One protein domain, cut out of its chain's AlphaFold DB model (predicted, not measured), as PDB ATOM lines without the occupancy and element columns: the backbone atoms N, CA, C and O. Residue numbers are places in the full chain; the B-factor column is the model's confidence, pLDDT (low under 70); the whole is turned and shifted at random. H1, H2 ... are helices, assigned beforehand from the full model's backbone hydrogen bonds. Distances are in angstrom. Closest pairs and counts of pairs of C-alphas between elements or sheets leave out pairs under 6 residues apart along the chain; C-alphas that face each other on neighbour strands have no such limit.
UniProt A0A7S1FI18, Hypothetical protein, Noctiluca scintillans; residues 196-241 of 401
ATOM      1  N   LYS A 196     560.160 575.208 415.249       55.38
ATOM      2  CA  LYS A 196     560.532 573.837 414.859       55.38
ATOM      3  C   LYS A 196     562.044 573.647 414.635       55.38
ATOM      4  O   LYS A 196     562.532 572.538 414.852       55.38
ATOM      5  N   SER A 197     562.782 574.679 414.209       60.03
ATOM      6  CA  SER A 197     564.243 574.633 414.027       60.03
ATOM      7  C   SER A 197     564.961 574.663 415.381       60.03
ATOM      8  O   SER A 197     565.868 573.861 415.608       60.03
ATOM      9  N   LEU A 198     564.481 575.485 416.319       60.75
ATOM     10  CA  LEU A 198     564.975 575.562 417.699       60.75
ATOM     11  C   LEU A 198     564.815 574.235 418.454       60.75
ATOM     12  O   LEU A 198     565.768 573.778 419.085       60.75
ATOM     13  N   ARG A 199     563.664 573.559 418.320       63.19
ATOM     14  CA  ARG A 199     563.444 572.218 418.900       63.19
ATOM     15  C   ARG A 199     564.464 571.185 418.426       63.19
ATOM     16  O   ARG A 199     564.979 570.418 419.233       63.19
ATOM     17  N   ARG A 200     564.791 571.176 417.128       66.62
ATOM     18  CA  ARG A 200     565.782 570.237 416.569       66.62
ATOM     19  C   ARG A 200     567.205 570.546 417.031       66.62
ATOM     20  O   ARG A 200     567.969 569.615 417.259       66.62
ATOM     21  N   LYS A 201     567.554 571.831 417.169       62.94
ATOM     22  CA  LYS A 201     568.893 572.284 417.580       62.94
ATOM     23  C   LYS A 201     569.156 572.085 419.081       62.94
ATOM     24  O   LYS A 201     570.260 571.706 419.453       62.94
ATOM     25  N   HIS A 202     568.156 572.312 419.936       65.88
ATOM     26  CA  HIS A 202     568.343 572.393 421.393       65.88
ATOM     27  C   HIS A 202     567.665 571.267 422.194       65.88
ATOM     28  O   HIS A 202     567.953 571.111 423.376       65.88
ATOM     29  N   GLY A 203     566.827 570.440 421.560       74.25
ATOM     30  CA  GLY A 203     566.078 569.365 422.217       74.25
ATOM     31  C   GLY A 203     564.782 569.852 422.878       74.25
ATOM     32  O   GLY A 203     564.641 571.023 423.234       74.25
ATOM     33  N   ASP A 204     563.814 568.944 423.043       73.88
ATOM     34  CA  ASP A 204     562.462 569.289 423.514       73.88
ATOM     35  C   ASP A 204     562.458 569.877 424.931       73.88
ATOM     36  O   ASP A 204     561.749 570.842 425.206       73.88
ATOM     37  N   ARG A 205     563.305 569.351 425.820       77.69
ATOM     38  CA  ARG A 205     563.383 569.775 427.223       77.69
ATOM     39  C   ARG A 205     563.882 571.214 427.381       77.69
ATOM     40  O   ARG A 205     563.302 571.991 428.134       77.69
ATOM     41  N   LEU A 206     564.924 571.588 426.640       77.38
ATOM     42  CA  LEU A 206     565.470 572.946 426.656       77.38
ATOM     43  C   LEU A 206     564.508 573.943 425.991       77.38
ATOM     44  O   LEU A 206     564.389 575.078 426.447       77.38
ATOM     45  N   TYR A 207     563.786 573.502 424.958       79.06
ATOM     46  CA  TYR A 207     562.784 574.310 424.270       79.06
ATOM     47  C   TYR A 207     561.584 574.664 425.166       79.06
ATOM     48  O   TYR A 207     561.140 575.812 425.152       79.06
ATOM     49  N   GLU A 208     561.073 573.720 425.966       79.81
ATOM     50  CA  GLU A 208     559.972 574.006 426.903       79.81
ATOM     51  C   GLU A 208     560.376 575.043 427.961       79.81
ATOM     52  O   GLU A 208     559.605 575.954 428.251       79.81
ATOM     53  N   VAL A 209     561.607 574.972 428.480       80.00
ATOM     54  CA  VAL A 209     562.121 575.986 429.418       80.00
ATOM     55  C   VAL A 209     562.337 577.327 428.712       80.00
ATOM     56  O   VAL A 209     561.968 578.364 429.251       80.00
ATOM     57  N   LEU A 210     562.869 577.338 427.485       77.56
ATOM     58  CA  LEU A 210     563.094 578.571 426.720       77.56
ATOM     59  C   LEU A 210     561.783 579.312 426.405       77.56
ATOM     60  O   LEU A 210     561.762 580.539 426.373       77.56
ATOM     61  N   LYS A 211     560.672 578.584 426.239       79.25
ATOM     62  CA  LYS A 211     559.337 579.169 426.049       79.25
ATOM     63  C   LYS A 211     558.870 579.984 427.263       79.25
ATOM     64  O   LYS A 211     558.158 580.968 427.084       79.25
ATOM     65  N   GLU A 212     559.282 579.609 428.476       78.94
ATOM     66  CA  GLU A 212     559.021 580.394 429.694       78.94
ATOM     67  C   GLU A 212     559.844 581.702 429.723       78.94
ATOM     68  O   GLU A 212     559.438 582.668 430.366       78.94
ATOM     69  N   PHE A 213     560.958 581.768 428.981       73.81
ATOM     70  CA  PHE A 213     561.886 582.905 428.916       73.81
ATOM     71  C   PHE A 213     562.017 583.470 427.492       73.81
ATOM     72  O   PHE A 213     563.118 583.604 426.958       73.81
ATOM     73  N   ALA A 214     560.893 583.861 426.885       69.19
ATOM     74  CA  ALA A 214     560.845 584.388 425.514       69.19
ATOM     75  C   ALA A 214     561.699 585.658 425.267       69.19
ATOM     76  O   ALA A 214     561.939 586.012 424.119       69.19
ATOM     77  N   GLY A 215     562.158 586.343 426.323       70.56
ATOM     78  CA  GLY A 215     563.027 587.530 426.256       70.56
ATOM     79  C   GLY A 215     564.496 587.284 426.628       70.56
ATOM     80  O   GLY A 215     565.202 588.233 426.962       70.56
ATOM     81  N   PHE A 216     564.954 586.030 426.657       75.25
ATOM     82  CA  PHE A 216     566.328 585.696 427.036       75.25
ATOM     83  C   PHE A 216     567.347 586.152 425.977       75.25
ATOM     84  O   PHE A 216     567.271 585.752 424.820       75.25
ATOM     85  N   SER A 217     568.333 586.953 426.391       65.75
ATOM     86  CA  SER A 217     569.379 587.525 425.523       65.75
ATOM     87  C   SER A 217     570.776 586.915 425.729       65.75
ATOM     88  O   SER A 217     571.759 587.414 425.182       65.75
ATOM     89  N   GLY A 218     570.886 585.852 426.534       73.25
ATOM     90  CA  GLY A 218     572.148 585.164 426.814       73.25
ATOM     91  C   GLY A 218     572.466 584.030 425.831       73.25
ATOM     92  O   GLY A 218     571.707 583.722 424.915       73.25
ATOM     93  N   VAL A 219     573.600 583.354 426.046       77.88
ATOM     94  CA  VAL A 219     573.967 582.158 425.269       77.88
ATOM     95  C   VAL A 219     573.094 580.986 425.715       77.88
ATOM     96  O   VAL A 219     573.136 580.589 426.881       77.88
ATOM     97  N   VAL A 220     572.304 580.420 424.803       79.81
ATOM     98  CA  VAL A 220     571.505 579.217 425.076       79.81
ATOM     99  C   VAL A 220     572.451 578.008 425.200       79.81
ATOM    100  O   VAL A 220     573.299 577.830 424.322       79.81
ATOM    101  N   PRO A 221     572.342 577.173 426.254       78.50
ATOM    102  CA  PRO A 221     573.180 575.985 426.399       78.50
ATOM    103  C   PRO A 221     573.044 575.042 425.198       78.50
ATOM    104  O   PRO A 221     571.965 574.901 424.613       78.50
ATOM    105  N   THR A 222     574.134 574.368 424.826       77.69
ATOM    106  CA  THR A 222     574.064 573.273 423.851       77.69
ATOM    107  C   THR A 222     573.308 572.089 424.451       77.69
ATOM    108  O   THR A 222     573.238 571.935 425.674       77.69
ATOM    109  N   ARG A 223     572.740 571.237 423.589       76.12
ATOM    110  CA  ARG A 223     571.939 570.075 424.001       76.12
ATOM    111  C   ARG A 223     572.672 569.180 425.006       76.12
ATOM    112  O   ARG A 223     572.101 568.841 426.033       76.12
ATOM    113  N   ASP A 224     573.951 568.901 424.767       72.81
ATOM    114  CA  ASP A 224     574.760 568.029 425.634       72.81
ATOM    115  C   ASP A 224     574.920 568.597 427.053       72.81
ATOM    116  O   ASP A 224     574.917 567.865 428.044       72.81
ATOM    117  N   VAL A 225     575.017 569.926 427.169       73.81
ATOM    118  CA  VAL A 225     575.102 570.611 428.466       73.81
ATOM    119  C   VAL A 225     573.737 570.628 429.145       73.81
ATOM    120  O   VAL A 225     573.653 570.364 430.344       73.81
ATOM    121  N   ALA A 226     572.665 570.884 428.393       74.88
ATOM    122  CA  ALA A 226     571.311 570.900 428.934       74.88
ATOM    123  C   ALA A 226     570.859 569.526 429.449       74.88
ATOM    124  O   ALA A 226     570.212 569.448 430.494       74.88
ATOM    125  N   ASP A 227     571.256 568.447 428.774       76.94
ATOM    126  CA  ASP A 227     570.960 567.077 429.194       76.94
ATOM    127  C   ASP A 227     571.700 566.701 430.491       76.94
ATOM    128  O   ASP A 227     571.179 565.939 431.306       76.94
ATOM    129  N   SER A 228     572.872 567.296 430.740       74.88
ATOM    130  CA  SER A 228     573.650 567.068 431.966       74.88
ATOM    131  C   SER A 228     573.101 567.777 433.215       74.88
ATOM    132  O   SER A 228     573.550 567.493 434.327       74.88
ATOM    133  N   TRP A 229     572.161 568.715 433.064       74.62
ATOM    134  CA  TRP A 229     571.652 569.556 434.155       74.62
ATOM    135  C   TRP A 229     570.198 569.235 434.514       74.62
ATOM    136  O   TRP A 229     569.417 568.745 433.695       74.62
ATOM    137  N   SER A 230     569.802 569.530 435.756       81.88
ATOM    138  CA  SER A 230     568.401 569.424 436.182       81.88
ATOM    139  C   SER A 230     567.569 570.609 435.669       81.88
ATOM    140  O   SER A 230     568.111 571.668 435.351       81.88
ATOM    141  N   ASP A 231     566.239 570.476 435.622       79.19
ATOM    142  CA  ASP A 231     565.352 571.570 435.173       79.19
ATOM    143  C   ASP A 231     565.484 572.817 436.050       79.19
ATOM    144  O   ASP A 231     565.378 573.948 435.575       79.19
ATOM    145  N   LYS A 232     565.772 572.612 437.339       77.94
ATOM    146  CA  LYS A 232     566.018 573.690 438.296       77.94
ATOM    147  C   LYS A 232     567.310 574.444 437.975       77.94
ATOM    148  O   LYS A 232     567.325 575.670 438.066       77.94
ATOM    149  N   ASP A 233     568.359 573.732 437.568       77.69
ATOM    150  CA  ASP A 233     569.649 574.327 437.203       77.69
ATOM    151  C   ASP A 233     569.567 575.067 435.861       77.69
ATOM    152  O   ASP A 233     570.110 576.162 435.729       77.69
ATOM    153  N   LEU A 234     568.820 574.522 434.893       80.12
ATOM    154  CA  LEU A 234     568.530 575.191 433.622       80.12
ATOM    155  C   LEU A 234     567.766 576.499 433.836       80.12
ATOM    156  O   LEU A 234     568.175 577.542 433.331       80.12
ATOM    157  N   ARG A 235     566.697 576.480 434.640       80.81
ATOM    158  CA  ARG A 235     565.947 577.701 434.981       80.81
ATOM    159  C   ARG A 235     566.833 578.715 435.696       80.81
ATOM    160  O   ARG A 235     566.827 579.885 435.330       80.81
ATOM    161  N   ALA A 236     567.638 578.282 436.666       77.75
ATOM    162  CA  ALA A 236     568.591 579.158 437.344       77.75
ATOM    163  C   ALA A 236     569.621 579.761 436.369       77.75
ATOM    164  O   ALA A 236     570.007 580.919 436.521       77.75
ATOM    165  N   TYR A 237     570.040 579.017 435.342       80.50
ATOM    166  CA  TYR A 237     570.957 579.513 434.318       80.50
ATOM    167  C   TYR A 237     570.317 580.620 433.486       80.50
ATOM    168  O   TYR A 237     570.930 581.680 433.325       80.50
ATOM    169  N   PHE A 238     569.073 580.416 433.046       79.69
ATOM    170  CA  PHE A 238     568.307 581.430 432.326       79.69
ATOM    171  C   PHE A 238     568.044 582.672 433.191       79.69
ATOM    172  O   PHE A 238     568.281 583.783 432.727       79.69
ATOM    173  N   TYR A 239     567.699 582.508 434.474       77.31
ATOM    174  CA  TYR A 239     567.581 583.627 435.422       77.31
ATOM    175  C   TYR A 239     568.903 584.376 435.654       77.31
ATOM    176  O   TYR A 239     568.891 585.574 435.923       77.31
ATOM    177  N   SER A 240     570.044 583.692 435.545       72.50
ATOM    178  CA  SER A 240     571.378 584.287 435.706       72.50
ATOM    179  C   SER A 240     571.963 584.887 434.417       72.50
ATOM    180  O   SER A 240     573.139 585.251 434.401       72.50
ATOM    181  N   ASN A 241     571.187 584.957 433.326       66.75
ATOM    182  CA  ASN A 241     571.641 585.403 432.001       66.75
ATOM    183  C   ASN A 241     572.887 584.661 431.477       66.75
ATOM    184  O   ASN A 241     573.730 585.231 430.789       66.75
TER     185      ASN A 241
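Overview. This is residues 196 to 241 of the 401 residues of the protein "Hypothetical protein" of Noctiluca scintillans (UniProt A0A7S1FI18). Four short helices make a small rounded cluster, with H2 between H1 and H4, which lie at the two ends of its longest axis. H4 packs on H2 and crosses it steeply, H1 lies crosswise to H2, and H3 sits near the beginnings of H2 and H4; the link of residues 213 to 222 runs back from the end of H2 to H3 on the other side of the cluster. The printed part has 46 residues with four named helices, in the order H1, H2, H3, H4, and no named strand, and its class is all helix. It is compact, with a radius of gyration of the C-alphas of 9.6 A, and the C-alphas span 25 by 23 by 15 A.

Arrangement. H2, residues 204 to 212, and H4, residues 231 to 239, are the longest helices, with 9 residues each. They touch, with the C-alphas of Val 209 and Arg 235 closest at 7.0 A, and run the same way at a steep tilt of 43 degrees. H1, residues 196 to 202, is close to H2 but not clearly touching it, and the closest C-alphas, those of Arg 199 and Tyr 207, are 5.8 A apart. The lines of H1 and H2 stand only just about perpendicular, at 72 degrees. H3, residues 223 to 227, is close to H2 but not clearly touching it, with the C-alphas of Leu 206 and Ala 226 closest at 6.6 A. H3 is also close to H4 but not clearly touching it, with the C-alphas of Ala 226 and Leu 234 closest at 6.9 A. H3 is likewise close to H1 but not clearly touching it, with the C-alphas of His 202 and Arg 223 closest at 5.0 A. H1 and H4 are apart. In H1, H3 and H4 every O i to N i+4 pair is within hydrogen-bond range; in H2, 4 of 5 are.

Along the chain. H2 measures 13.2 A from first to last C-alpha, from C-alpha 204 at (562.462, 569.289, 423.514) to C-alpha 212. H4 measures 12.3 A and ends with C-alpha 239 at (567.581, 583.627, 435.422). H1 measures 10.3 A and begins with C-alpha 196 at (560.532, 573.837, 414.859). H3 measures 6.1 A.

Size, cuts and confidence. The two C-alphas farthest apart, those of Lys 196 and Ser 240, are 25.7 A from each other. The printed part has no cut. The links from H1 to H2 and from H3 to H4 are tight, and the link from H2 to H3, with 10 residues, is short. The mean pLDDT of the printed part is 74.1; it is under 70 at residues 196 to 202, 214, 217 and 241.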